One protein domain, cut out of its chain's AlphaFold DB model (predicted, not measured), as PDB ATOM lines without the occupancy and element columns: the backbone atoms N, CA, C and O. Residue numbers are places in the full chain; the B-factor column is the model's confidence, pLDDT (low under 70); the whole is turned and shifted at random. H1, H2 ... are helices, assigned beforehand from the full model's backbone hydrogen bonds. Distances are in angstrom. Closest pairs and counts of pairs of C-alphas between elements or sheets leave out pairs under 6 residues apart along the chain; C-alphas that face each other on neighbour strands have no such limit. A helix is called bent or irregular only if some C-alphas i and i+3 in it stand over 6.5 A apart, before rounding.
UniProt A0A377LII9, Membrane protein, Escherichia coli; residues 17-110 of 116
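AT A GLANCE: This is residues 17 to 110 of the 116 residues of the protein "Membrane protein" of Escherichia coli (UniProt A0A377LII9). A compact body of four helices has one more helix held far off on an arm. In the body H1, H2 and H4 make a triangle, with H2 running against the other two, and short H3 is across the end where H1 and H4 begin; residues 90 to 110, with H5, stick out from the other end. The printed part has 94 residues with five named helices, H1 to H5 in chain order, and no named strand, an all-helix class. The whole is extended, with a radius of gyration of the C-alphas of 19.4 A and spans of 61 by 22 by 21 A.

IN THESE COORDINATES: The longest helices have 20 residues each: H1, residues 17 to 36, 28.7 A, from C-alpha 17 at (-40.224, -71.040, -17.975), and H4, residues 67 to 86, 29.8 A. H4 is irregular, with C-alphas 68 and 71 7.7 A apart, and has a kink of 28 degrees near residue 80. H2 is residues 41 to 54, 20.0 A, and H3 residues 57 to 65, 12.2 A. H5, residues 96 to 109, 20.9 A, ends with C-alpha 109 at (-75.088, -25.000, -14.956).

HOW THE PARTS SIT: H4 is the hub. It touches H1, the same way at a steep tilt of 38 degrees, closest at the C-alphas of Ile 26 and Thr 74, 6.6 A. With residues 78 to 85 alone it touches H2, opposite ways at 48 degrees, closest at the C-alphas of Glu 43 and Ile 85, 6.8 A. H3 touches H1 about perpendicular, at 85 degrees, the closest C-alphas being Ile 22 and Leu 60, 7.1 A. H5 is apart from H1, H2, H3 and H4. Every O i to N i+4 pair is within hydrogen-bond range in H1 and H3, against 9 of 10 in H2, 12 of 16 in H4 and 9 of 10 in H5.

THE WHOLE: The farthest C-alphas, Ala 65 and Glu 108, are 62.0 A apart. The printed part has no cut and no long link; H4 to H5 is short. Only residue 110 is under 70 in pLDDT.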
ATOM      1  N   GLU A  17     -39.059 -70.775 -18.818       78.94
ATOM      2  CA  GLU A  17     -40.224 -71.040 -17.975       78.94
ATOM      3  C   GLU A  17     -40.217 -70.240 -16.659       78.94
ATOM      4  O   GLU A  17     -41.234 -69.657 -16.275       78.94
ATOM      5  N   ASP A  18     -39.072 -70.162 -15.977       82.56
ATOM      6  CA  ASP A  18     -38.938 -69.413 -14.724       82.56
ATOM      7  C   ASP A  18     -39.009 -67.907 -14.971       82.56
ATOM      8  O   ASP A  18     -39.611 -67.164 -14.187       82.56
ATOM      9  N   ARG A  19     -38.490 -67.461 -16.120       81.25
ATOM     10  CA  ARG A  19     -38.640 -66.077 -16.580       81.25
ATOM     11  C   ARG A  19     -40.105 -65.706 -16.737       81.25
ATOM     12  O   ARG A  19     -40.541 -64.682 -16.214       81.25
ATOM     13  N   VAL A  20     -40.871 -66.548 -17.427       84.56
ATOM     14  CA  VAL A  20     -42.306 -66.330 -17.652       84.56
ATOM     15  C   VAL A  20     -43.067 -66.276 -16.326       84.56
ATOM     16  O   VAL A  20     -43.895 -65.382 -16.147       84.56
ATOM     17  N   LYS A  21     -42.755 -67.156 -15.365       87.81
ATOM     18  CA  LYS A  21     -43.382 -67.143 -14.028       87.81
ATOM     19  C   LYS A  21     -43.112 -65.840 -13.272       87.81
ATOM     20  O   LYS A  21     -44.046 -65.247 -12.727       87.81
ATOM     21  N   ILE A  22     -41.867 -65.362 -13.265       88.12
ATOM     22  CA  ILE A  22     -41.511 -64.103 -12.590       88.12
ATOM     23  C   ILE A  22     -42.175 -62.907 -13.276       88.12
ATOM     24  O   ILE A  22     -42.726 -62.041 -12.597       88.12
ATOM     25  N   LEU A  23     -42.183 -62.869 -14.609       88.50
ATOM     26  CA  LEU A  23     -42.852 -61.809 -15.365       88.50
ATOM     27  C   LEU A  23     -44.364 -61.788 -15.115       88.50
ATOM     28  O   LEU A  23     -44.932 -60.712 -14.927       88.50
ATOM     29  N   ALA A  24     -45.006 -62.956 -15.043       89.31
ATOM     30  CA  ALA A  24     -46.420 -63.068 -14.694       89.31
ATOM     31  C   ALA A  24     -46.693 -62.543 -13.274       89.31
ATOM     32  O   ALA A  24     -47.631 -61.772 -13.073       89.31
ATOM     33  N   MET A  25     -45.834 -62.880 -12.307       90.12
ATOM     34  CA  MET A  25     -45.930 -62.354 -10.942       90.12
ATOM     35  C   MET A  25     -45.761 -60.827 -10.906       90.12
ATOM     36  O   MET A  25     -46.542 -60.144 -10.242       90.12
ATOM     37  N   ILE A  26     -44.783 -60.267 -11.630       90.56
ATOM     38  CA  ILE A  26     -44.604 -58.810 -11.753       90.56
ATOM     39  C   ILE A  26     -45.870 -58.177 -12.333       90.56
ATOM     40  O   ILE A  26     -46.380 -57.202 -11.779       90.56
ATOM     41  N   GLN A  27     -46.409 -58.742 -13.414       89.62
ATOM     42  CA  GLN A  27     -47.620 -58.241 -14.056       89.62
ATOM     43  C   GLN A  27     -48.826 -58.257 -13.109       89.62
ATOM     44  O   GLN A  27     -49.573 -57.275 -13.063       89.62
ATOM     45  N   GLU A  28     -49.014 -59.332 -12.344       91.38
ATOM     46  CA  GLU A  28     -50.080 -59.436 -11.347       91.38
ATOM     47  C   GLU A  28     -49.941 -58.339 -10.281       91.38
ATOM     48  O   GLU A  28     -50.902 -57.613 -10.013       91.38
ATOM     49  N   GLN A  29     -48.735 -58.149  -9.729       90.19
ATOM     50  CA  GLN A  29     -48.494 -57.115  -8.716       90.19
ATOM     51  C   GLN A  29     -48.729 -55.705  -9.264       90.19
ATOM     52  O   GLN A  29     -49.386 -54.894  -8.612       90.19
ATOM     53  N   VAL A  30     -48.230 -55.404 -10.465       91.56
ATOM     54  CA  VAL A  30     -48.422 -54.091 -11.097       91.56
ATOM     55  C   VAL A  30     -49.906 -53.835 -11.363       91.56
ATOM     56  O   VAL A  30     -50.389 -52.740 -11.090       91.56
ATOM     57  N   THR A  31     -50.643 -54.840 -11.839       91.62
ATOM     58  CA  THR A  31     -52.086 -54.721 -12.106       91.62
ATOM     59  C   THR A  31     -52.865 -54.456 -10.819       91.62
ATOM     60  O   THR A  31     -53.693 -53.545 -10.771       91.62
ATOM     61  N   TRP A  32     -52.561 -55.201  -9.752       93.19
ATOM     62  CA  TRP A  32     -53.193 -55.010  -8.447       93.19
ATOM     63  C   TRP A  32     -52.907 -53.620  -7.864       93.19
ATOM     64  O   TRP A  32     -53.819 -52.952  -7.373       93.19
ATOM     65  N   LEU A  33     -51.659 -53.150  -7.956       92.19
ATOM     66  CA  LEU A  33     -51.263 -51.820  -7.485       92.19
ATOM     67  C   LEU A  33     -51.912 -50.703  -8.312       92.19
ATOM     68  O   LEU A  33     -52.405 -49.733  -7.740       92.19
ATOM     69  N   ALA A  34     -51.959 -50.852  -9.637       92.88
ATOM     70  CA  ALA A  34     -52.587 -49.877 -10.521       92.88
ATOM     71  C   ALA A  34     -54.079 -49.693 -10.205       92.88
ATOM     72  O   ALA A  34     -54.555 -48.560 -10.138       92.88
ATOM     73  N   GLY A  35     -54.792 -50.795  -9.944       93.94
ATOM     74  CA  GLY A  35     -56.188 -50.756  -9.505       93.94
ATOM     75  C   GLY A  35     -56.349 -50.156  -8.108       93.94
ATOM     76  O   GLY A  35     -57.183 -49.279  -7.905       93.94
ATOM     77  N   SER A  36     -55.509 -50.573  -7.158       95.06
ATOM     78  CA  SER A  36     -55.601 -50.145  -5.753       95.06
ATOM     79  C   SER A  36     -55.381 -48.643  -5.563       95.06
ATOM     80  O   SER A  36     -55.991 -48.040  -4.683       95.06
ATOM     81  N   PHE A  37     -54.530 -48.026  -6.386       94.81
ATOM     82  CA  PHE A  37     -54.241 -46.589  -6.325       94.81
ATOM     83  C   PHE A  37     -54.985 -45.755  -7.369       94.81
ATOM     84  O   PHE A  37     -54.734 -44.547  -7.474       94.81
ATOM     85  N   LEU A  38     -55.896 -46.381  -8.122       94.88
ATOM     86  CA  LEU A  38     -56.660 -45.740  -9.190       94.88
ATOM     87  C   LEU A  38     -55.729 -44.975 -10.138       94.88
ATOM     88  O   LEU A  38     -55.862 -43.763 -10.319       94.88
ATOM     89  N   LEU A  39     -54.706 -45.655 -10.660       94.44
ATOM     90  CA  LEU A  39     -53.786 -45.028 -11.604       94.44
ATOM     91  C   LEU A  39     -54.536 -44.657 -12.887       94.44
ATOM     92  O   LEU A  39     -55.257 -45.470 -13.468       94.44
ATOM     93  N   THR A  40     -54.343 -43.424 -13.334       94.62
ATOM     94  CA  THR A  40     -54.858 -42.939 -14.617       94.62
ATOM     95  C   THR A  40     -54.136 -43.618 -15.783       94.62
ATOM     96  O   THR A  40     -53.044 -44.167 -15.624       94.62
ATOM     97  N   GLY A  41     -54.705 -43.542 -16.992       93.06
ATOM     98  CA  GLY A  41     -54.057 -44.085 -18.195       93.06
ATOM     99  C   GLY A  41     -52.636 -43.545 -18.399       93.06
ATOM    100  O   GLY A  41     -51.712 -44.318 -18.642       93.06
ATOM    101  N   HIS A  42     -52.441 -42.243 -18.178       93.81
ATOM    102  CA  HIS A  42     -51.129 -41.603 -18.272       93.81
ATOM    103  C   HIS A  42     -50.137 -42.112 -17.211       93.81
ATOM    104  O   HIS A  42     -48.975 -42.384 -17.511       93.81
ATOM    105  N   GLU A  43     -50.586 -42.296 -15.966       94.81
ATOM    106  CA  GLU A  43     -49.744 -42.854 -14.899       94.81
ATOM    107  C   GLU A  43     -49.352 -44.308 -15.182       94.81
ATOM    108  O   GLU A  43     -48.223 -44.706 -14.895       94.81
ATOM    109  N   ILE A  44     -50.248 -45.092 -15.789       92.88
ATOM    110  CA  ILE A  44     -49.962 -46.466 -16.225       92.88
ATOM    111  C   ILE A  44     -48.919 -46.475 -17.349       92.88
ATOM    112  O   ILE A  44     -48.009 -47.305 -17.332       92.88
ATOM    113  N   GLU A  45     -49.006 -45.566 -18.320       92.62
ATOM    114  CA  GLU A  45     -47.999 -45.425 -19.382       92.62
ATOM    115  C   GLU A  45     -46.623 -45.059 -18.817       92.62
ATOM    116  O   GLU A  45     -45.623 -45.696 -19.163       92.62
ATOM    117  N   ASN A  46     -46.576 -44.098 -17.892       93.19
ATOM    118  CA  ASN A  46     -45.348 -43.720 -17.195       93.19
ATOM    119  C   ASN A  46     -44.776 -44.904 -16.390       93.19
ATOM    120  O   ASN A  46     -43.586 -45.217 -16.486       93.19
ATOM    121  N   LEU A  47     -45.628 -45.629 -15.659       92.06
ATOM    122  CA  LEU A  47     -45.233 -46.832 -14.928       92.06
ATOM    123  C   LEU A  47     -44.635 -47.886 -15.862       92.06
ATOM    124  O   LEU A  47     -43.560 -48.402 -15.570       92.06
ATOM    125  N   ASN A  48     -45.262 -48.152 -17.009       90.25
ATOM    126  CA  ASN A  48     -44.748 -49.098 -18.000       90.25
ATOM    127  C   ASN A  48     -43.375 -48.688 -18.539       90.25
ATOM    128  O   ASN A  48     -42.484 -49.530 -18.653       90.25
ATOM    129  N   ALA A  49     -43.182 -47.399 -18.833       91.25
ATOM    130  CA  ALA A  49     -41.898 -46.886 -19.297       91.25
ATOM    131  C   ALA A  49     -40.793 -47.057 -18.239       91.25
ATOM    132  O   ALA A  49     -39.658 -47.387 -18.583       91.25
ATOM    133  N   ASN A  50     -41.113 -46.869 -16.957       91.12
ATOM    134  CA  ASN A  50     -40.159 -47.078 -15.867       91.12
ATOM    135  C   ASN A  50     -39.894 -48.565 -15.607       91.12
ATOM    136  O   ASN A  50     -38.738 -48.957 -15.456       91.12
ATOM    137  N   LEU A  51     -40.925 -49.409 -15.636       89.69
ATOM    138  CA  LEU A  51     -40.780 -50.859 -15.498       89.69
ATOM    139  C   LEU A  51     -39.893 -51.445 -16.595       89.69
ATOM    140  O   LEU A  51     -39.015 -52.240 -16.292       89.69
ATOM    141  N   ALA A  52     -40.040 -51.000 -17.845       87.81
ATOM    142  CA  ALA A  52     -39.191 -51.447 -18.951       87.81
ATOM    143  C   ALA A  52     -37.706 -51.058 -18.797       87.81
ATOM    144  O   ALA A  52     -36.849 -51.631 -19.469       87.81
ATOM    145  N   ARG A  53     -37.394 -50.067 -17.950       88.56
ATOM    146  CA  ARG A  53     -36.014 -49.664 -17.627       88.56
ATOM    147  C   ARG A  53     -35.456 -50.394 -16.407       88.56
ATOM    148  O   ARG A  53     -34.252 -50.581 -16.339       88.56
ATOM    149  N   VAL A  54     -36.313 -50.746 -15.448       87.19
ATOM    150  CA  VAL A  54     -35.913 -51.339 -14.159       87.19
ATOM    151  C   VAL A  54     -35.940 -52.866 -14.191       87.19
ATOM    152  O   VAL A  54     -35.137 -53.500 -13.516       87.19
ATOM    153  N   ILE A  55     -36.854 -53.468 -14.956       88.44
ATOM    154  CA  ILE A  55     -36.967 -54.921 -15.093       88.44
ATOM    155  C   ILE A  55     -36.093 -55.376 -16.262       88.44
ATOM    156  O   ILE A  55     -36.558 -55.555 -17.388       88.44
ATOM    157  N   ASP A  56     -34.804 -55.525 -15.976       86.94
ATOM    158  CA  ASP A  56     -33.815 -56.136 -16.858       86.94
ATOM    159  C   ASP A  56     -33.480 -57.575 -16.414       86.94
ATOM    160  O   ASP A  56     -34.055 -58.102 -15.458       86.94
ATOM    161  N   GLN A  57     -32.554 -58.239 -17.116       83.38
ATOM    162  CA  GLN A  57     -32.129 -59.605 -16.777       83.38
ATOM    163  C   GLN A  57     -31.626 -59.713 -15.332       83.38
ATOM    164  O   GLN A  57     -31.963 -60.667 -14.636       83.38
ATOM    165  N   ASN A  58     -30.857 -58.730 -14.862       87.06
ATOM    166  CA  ASN A  58     -30.289 -58.739 -13.518       87.06
ATOM    167  C   ASN A  58     -31.388 -58.632 -12.448       87.06
ATOM    168  O   ASN A  58     -31.365 -59.363 -11.459       87.06
ATOM    169  N   ALA A  59     -32.401 -57.788 -12.660       87.94
ATOM    170  CA  ALA A  59     -33.557 -57.715 -11.770       87.94
ATOM    171  C   ALA A  59     -34.312 -59.053 -11.692       87.94
ATOM    172  O   ALA A  59     -34.705 -59.479 -10.603       87.94
ATOM    173  N   LEU A  60     -34.486 -59.740 -12.827       88.50
ATOM    174  CA  LEU A  60     -35.134 -61.055 -12.866       88.50
ATOM    175  C   LEU A  60     -34.305 -62.127 -12.148       88.50
ATOM    176  O   LEU A  60     -34.873 -62.936 -11.418       88.50
ATOM    177  N   GLU A  61     -32.981 -62.105 -12.296       87.75
ATOM    178  CA  GLU A  61     -32.072 -63.014 -11.590       87.75
ATOM    179  C   GLU A  61     -32.089 -62.782 -10.075       87.75
ATOM    180  O   GLU A  61     -32.165 -63.746  -9.314       87.75
ATOM    181  N   ILE A  62     -32.103 -61.521  -9.624       88.62
ATOM    182  CA  ILE A  62     -32.231 -61.172  -8.199       88.62
ATOM    183  C   ILE A  62     -33.551 -61.705  -7.631       88.62
ATOM    184  O   ILE A  62     -33.567 -62.290  -6.546       88.62
ATOM    185  N   ILE A  63     -34.659 -61.522  -8.357       90.19
ATOM    186  CA  ILE A  63     -35.956 -62.062  -7.937       90.19
ATOM    187  C   ILE A  63     -35.880 -63.587  -7.879       90.19
ATOM    188  O   ILE A  63     -36.250 -64.164  -6.860       90.19
ATOM    189  N   PHE A  64     -35.372 -64.238  -8.924       88.88
ATOM    190  CA  PHE A  64     -35.272 -65.694  -8.980       88.88
ATOM    191  C   PHE A  64     -34.460 -66.263  -7.813       88.88
ATOM    192  O   PHE A  64     -34.945 -67.154  -7.110       88.88
ATOM    193  N   ALA A  65     -33.281 -65.690  -7.558       89.81
ATOM    194  CA  ALA A  65     -32.371 -66.082  -6.486       89.81
ATOM    195  C   ALA A  65     -32.984 -65.928  -5.082       89.81
ATOM    196  O   ALA A  65     -32.558 -66.608  -4.149       89.81
ATOM    197  N   ALA A  66     -34.013 -65.091  -4.922       90.38
ATOM    198  CA  ALA A  66     -34.731 -64.942  -3.659       90.38
ATOM    199  C   ALA A  66     -35.590 -66.172  -3.288       90.38
ATOM    200  O   ALA A  66     -36.087 -66.251  -2.161       90.38
ATOM    201  N   GLY A  67     -35.789 -67.133  -4.202       89.25
ATOM    202  CA  GLY A  67     -36.501 -68.388  -3.940       89.25
ATOM    203  C   GLY A  67     -37.897 -68.165  -3.346       89.25
ATOM    204  O   GLY A  67     -38.751 -67.529  -3.956       89.25
ATOM    205  N   ILE A  68     -38.130 -68.631  -2.115       89.12
ATOM    206  CA  ILE A  68     -39.419 -68.471  -1.405       89.12
ATOM    207  C   ILE A  68     -39.794 -66.985  -1.220       89.12
ATOM    208  O   ILE A  68     -40.971 -66.636  -1.124       89.12
ATOM    209  N   GLN A  69     -38.808 -66.084  -1.214       91.81
ATOM    210  CA  GLN A  69     -39.006 -64.644  -1.054       91.81
ATOM    211  C   GLN A  69     -39.178 -63.889  -2.383       91.81
ATOM    212  O   GLN A  69     -39.229 -62.660  -2.373       91.81
ATOM    213  N   GLN A  70     -39.341 -64.581  -3.515       90.44
ATOM    214  CA  GLN A  70     -39.570 -63.984  -4.842       90.44
ATOM    215  C   GLN A  70     -40.632 -62.872  -4.847       90.44
ATOM    216  O   GLN A  70     -40.420 -61.795  -5.414       90.44
ATOM    217  N   ARG A  71     -41.759 -63.086  -4.157       89.75
ATOM    218  CA  ARG A  71     -42.832 -62.084  -4.049       89.75
ATOM    219  C   ARG A  71     -42.402 -60.849  -3.257       89.75
ATOM    220  O   ARG A  71     -42.780 -59.731  -3.602       89.75
ATOM    221  N   ALA A  72     -41.610 -61.034  -2.202       91.75
ATOM    222  CA  ALA A  72     -41.072 -59.930  -1.414       91.75
ATOM    223  C   ALA A  72     -40.032 -59.137  -2.220       91.75
ATOM    224  O   ALA A  72     -40.144 -57.915  -2.293       91.75
ATOM    225  N   ALA A  73     -39.107 -59.823  -2.897       91.94
ATOM    226  CA  ALA A  73     -38.113 -59.211  -3.781       91.94
ATOM    227  C   ALA A  73     -38.777 -58.406  -4.911       91.94
ATOM    228  O   ALA A  73     -38.440 -57.246  -5.144       91.94
ATOM    229  N   THR A  74     -39.811 -58.972  -5.537       91.31
ATOM    230  CA  THR A  74     -40.623 -58.269  -6.542       91.31
ATOM    231  C   THR A  74     -41.260 -57.012  -5.956       91.31
ATOM    232  O   THR A  74     -41.165 -55.928  -6.527       91.31
ATOM    233  N   ASN A  75     -41.863 -57.114  -4.772       91.88
ATOM    234  CA  ASN A  75     -42.489 -55.970  -4.112       91.88
ATOM    235  C   ASN A  75     -41.496 -54.860  -3.747       91.88
ATOM    236  O   ASN A  75     -41.881 -53.690  -3.792       91.88
ATOM    237  N   MET A  76     -40.252 -55.202  -3.402       91.44
ATOM    238  CA  MET A  76     -39.202 -54.215  -3.134       91.44
ATOM    239  C   MET A  76     -38.861 -53.380  -4.370       91.44
ATOM    240  O   MET A  76     -38.513 -52.214  -4.218       91.44
ATOM    241  N   LEU A  77     -39.006 -53.936  -5.575       89.00
ATOM    242  CA  LEU A  77     -38.774 -53.214  -6.829       89.00
ATOM    243  C   LEU A  77     -40.012 -52.431  -7.280       89.00
ATOM    244  O   LEU A  77     -39.920 -51.254  -7.624       89.00
ATOM    245  N   ILE A  78     -41.186 -53.063  -7.260       91.94
ATOM    246  CA  ILE A  78     -42.393 -52.494  -7.874       91.94
ATOM    247  C   ILE A  78     -43.041 -51.412  -7.000       91.94
ATOM    248  O   ILE A  78     -43.465 -50.377  -7.518       91.94
ATOM    249  N   LYS A  79     -43.121 -51.605  -5.674       94.06
ATOM    250  CA  LYS A  79     -43.834 -50.659  -4.793       94.06
ATOM    251  C   LYS A  79     -43.225 -49.251  -4.808       94.06
ATOM    252  O   LYS A  79     -44.003 -48.307  -4.941       94.06
ATOM    253  N   PRO A  80     -41.891 -49.062  -4.726       93.69
ATOM    254  CA  PRO A  80     -41.302 -47.726  -4.807       93.69
ATOM    255  C   PRO A  80     -41.612 -47.000  -6.119       93.69
ATOM    256  O   PRO A  80     -41.841 -45.793  -6.089       93.69
ATOM    257  N   LEU A  81     -41.676 -47.718  -7.248       92.44
ATOM    258  CA  LEU A  81     -42.027 -47.136  -8.550       92.44
ATOM    259  C   LEU A  81     -43.476 -46.648  -8.585       92.44
ATOM    260  O   LEU A  81     -43.755 -45.554  -9.061       92.44
ATOM    261  N   VAL A  82     -44.406 -47.437  -8.051       93.06
ATOM    262  CA  VAL A  82     -45.813 -47.025  -7.985       93.06
ATOM    263  C   VAL A  82     -45.984 -45.836  -7.038       93.06
ATOM    264  O   VAL A  82     -46.630 -44.850  -7.389       93.06
ATOM    265  N   VAL A  83     -45.357 -45.886  -5.858       93.50
ATOM    266  CA  VAL A  83     -45.412 -44.792  -4.878       93.50
ATOM    267  C   VAL A  83     -44.812 -43.505  -5.442       93.50
ATOM    268  O   VAL A  83     -45.371 -42.434  -5.219       93.50
ATOM    269  N   SER A  84     -43.704 -43.574  -6.186       93.44
ATOM    270  CA  SER A  84     -43.076 -42.379  -6.761       93.44
ATOM    271  C   SER A  84     -43.949 -41.700  -7.816       93.44
ATOM    272  O   SER A  84     -43.919 -40.474  -7.908       93.44
ATOM    273  N   ILE A  85     -44.755 -42.458  -8.565       92.38
ATOM    274  CA  ILE A  85     -45.735 -41.915  -9.516       92.38
ATOM    275  C   ILE A  85     -46.883 -41.238  -8.769       92.38
ATOM    276  O   ILE A  85     -47.200 -40.087  -9.045       92.38
ATOM    277  N   ILE A  86     -47.452 -41.902  -7.761       92.44
ATOM    278  CA  ILE A  86     -48.567 -41.345  -6.976       92.44
ATOM    279  C   ILE A  86     -48.156 -40.051  -6.272       92.44
ATOM    280  O   ILE A  86     -48.939 -39.109  -6.198       92.44
ATOM    281  N   ARG A  87     -46.916 -39.972  -5.779       92.75
ATOM    282  CA  ARG A  87     -46.388 -38.763  -5.127       92.75
ATOM    283  C   ARG A  87     -46.244 -37.561  -6.064       92.75
ATOM    284  O   ARG A  87     -46.054 -36.461  -5.563       92.75
ATOM    285  N   GLN A  88     -46.315 -37.754  -7.380       91.50
ATOM    286  CA  GLN A  88     -46.319 -36.657  -8.355       91.50
ATOM    287  C   GLN A  88     -47.716 -36.054  -8.552       91.50
ATOM    288  O   GLN A  88     -47.838 -35.024  -9.213       91.50
ATOM    289  N   ARG A  89     -48.771 -36.667  -7.995       93.25
ATOM    290  CA  ARG A  89     -50.124 -36.106  -8.044       93.25
ATOM    291  C   ARG A  89     -50.158 -34.757  -7.321       93.25
ATOM    292  O   ARG A  89     -49.536 -34.621  -6.265       93.25
ATOM    293  N   PRO A  90     -50.904 -33.772  -7.847       88.88
ATOM    294  CA  PRO A  90     -51.103 -32.518  -7.143       88.88
ATOM    295  C   PRO A  90     -51.808 -32.785  -5.810       88.88
ATOM    296  O   PRO A  90     -52.788 -33.530  -5.747       88.88
ATOM    297  N   VAL A  91     -51.304 -32.165  -4.745       86.06
ATOM    298  CA  VAL A  91     -52.001 -32.133  -3.460       86.06
ATOM    299  C   VAL A  91     -53.195 -31.204  -3.629       86.06
ATOM    300  O   VAL A  91     -53.025 -30.039  -3.979       86.06
ATOM    301  N   MET A  92     -54.401 -31.730  -3.429       81.31
ATOM    302  CA  MET A  92     -55.602 -30.904  -3.387       81.31
ATOM    303  C   MET A  92     -55.881 -30.508  -1.945       81.31
ATOM    304  O   MET A  92     -56.019 -31.368  -1.073       81.31
ATOM    305  N   GLU A  93     -55.965 -29.206  -1.711       81.62
ATOM    306  CA  GLU A  93     -56.407 -28.634  -0.447       81.62
ATOM    307  C   GLU A  93     -57.863 -28.202  -0.601       81.62
ATOM    308  O   GLU A  93     -58.245 -27.614  -1.612       81.62
ATOM    309  N   TYR A  94     -58.683 -28.525   0.394       80.06
ATOM    310  CA  TYR A  94     -60.087 -28.140   0.428       80.06
ATOM    311  C   TYR A  94     -60.326 -27.288   1.667       80.06
ATOM    312  O   TYR A  94     -59.937 -27.663   2.773       80.06
ATOM    313  N   ASP A  95     -61.020 -26.173   1.484       82.88
ATOM    314  CA  ASP A  95     -61.600 -25.389   2.572       82.88
ATOM    315  C   ASP A  95     -63.133 -25.343   2.440       82.88
ATOM    316  O   ASP A  95     -63.710 -25.797   1.448       82.88
ATOM    317  N   ALA A  96     -63.809 -24.791   3.450       79.50
ATOM    318  CA  ALA A  96     -65.270 -24.731   3.489       79.50
ATOM    319  C   ALA A  96     -65.887 -23.975   2.294       79.50
ATOM    320  O   ALA A  96     -67.016 -24.267   1.901       79.50
ATOM    321  N   SER A  97     -65.152 -23.035   1.689       82.44
ATOM    322  CA  SER A  97     -65.634 -22.259   0.545       82.44
ATOM    323  C   SER A  97     -65.646 -23.070  -0.754       82.44
ATOM    324  O   SER A  97     -66.476 -22.815  -1.626       82.44
ATOM    325  N   HIS A  98     -64.803 -24.102  -0.871       82.12
ATOM    326  CA  HIS A  98     -64.736 -24.938  -2.072       82.12
ATOM    327  C   HIS A  98     -66.030 -25.719  -2.317       82.12
ATOM    328  O   HIS A  98     -66.492 -25.778  -3.455       82.12
ATOM    329  N   LEU A  99     -66.653 -26.265  -1.266       76.50
ATOM    330  CA  LEU A  99     -67.930 -26.973  -1.403       76.50
ATOM    331  C   LEU A  99     -69.058 -26.022  -1.821       76.50
ATOM    332  O   LEU A  99     -69.802 -26.342  -2.744       76.50
ATOM    333  N   GLY A 100     -69.137 -24.838  -1.202       78.69
ATOM    334  CA  GLY A 100     -70.124 -23.817  -1.572       78.69
ATOM    335  C   GLY A 100     -69.980 -23.379  -3.031       78.69
ATOM    336  O   GLY A 100     -70.952 -23.367  -3.778       78.69
ATOM    337  N   ASN A 101     -68.749 -23.127  -3.480       79.56
ATOM    338  CA  ASN A 101     -68.473 -22.731  -4.862       79.56
ATOM    339  C   ASN A 101     -68.766 -23.852  -5.875       79.56
ATOM    340  O   ASN A 101     -69.178 -23.570  -6.999       79.56
ATOM    341  N   MET A 102     -68.568 -25.122  -5.507       77.00
ATOM    342  CA  MET A 102     -68.923 -26.259  -6.364       77.00
ATOM    343  C   MET A 102     -70.437 -26.413  -6.515       77.00
ATOM    344  O   MET A 102     -70.898 -26.666  -7.626       77.00
ATOM    345  N   VAL A 103     -71.200 -26.234  -5.430       77.69
ATOM    346  CA  VAL A 103     -72.671 -26.269  -5.465       77.69
ATOM    347  C   VAL A 103     -73.214 -25.120  -6.311       77.69
ATOM    348  O   VAL A 103     -73.974 -25.371  -7.239       77.69
ATOM    349  N   ASN A 104     -72.728 -23.895  -6.096       78.81
ATOM    350  CA  ASN A 104     -73.168 -22.728  -6.864       78.81
ATOM    351  C   ASN A 104     -72.920 -22.904  -8.373       78.81
ATOM    352  O   ASN A 104     -73.790 -22.622  -9.188       78.81
ATOM    353  N   ARG A 105     -71.763 -23.455  -8.767       79.56
ATOM    354  CA  ARG A 105     -71.462 -23.743 -10.182       79.56
ATOM    355  C   ARG A 105     -72.356 -24.824 -10.790       79.56
ATOM    356  O   ARG A 105     -72.556 -24.822 -12.001       79.56
ATOM    357  N   LEU A 106     -72.835 -25.774  -9.986       77.00
ATOM    358  CA  LEU A 106     -73.791 -26.786 -10.438       77.00
ATOM    359  C   LEU A 106     -75.187 -26.179 -10.609       77.00
ATOM    360  O   LEU A 106     -75.854 -26.498 -11.589       77.00
ATOM    361  N   GLU A 107     -75.593 -25.280  -9.712       75.56
ATOM    362  CA  GLU A 107     -76.849 -24.526  -9.817       75.56
ATOM    363  C   GLU A 107     -76.862 -23.594 -11.036       75.56
ATOM    364  O   GLU A 107     -77.839 -23.566 -11.776       75.56
ATOM    365  N   GLU A 108     -75.752 -22.908 -11.316       75.88
ATOM    366  CA  GLU A 108     -75.595 -22.061 -12.509       75.88
ATOM    367  C   GLU A 108     -75.565 -22.856 -13.826       75.88
ATOM    368  O   GLU A 108     -75.904 -22.325 -14.884       75.88
ATOM    369  N   ALA A 109     -75.140 -24.123 -13.786       76.38
ATOM    370  CA  ALA A 109     -75.088 -25.000 -14.956       76.38
ATOM    371  C   ALA A 109     -76.430 -25.691 -15.259       76.38
ATOM    372  O   ALA A 109     -76.572 -26.301 -16.324       76.38
ATOM    373  N   LEU A 110     -77.404 -25.618 -14.346       68.75
ATOM    374  CA  LEU A 110     -78.760 -26.097 -14.590       68.75
ATOM    375  C   LEU A 110     -79.500 -25.083 -15.481       68.75
ATOM    376  O   LEU A 110     -79.466 -23.882 -15.209       68.75
TER     377      LEU A 110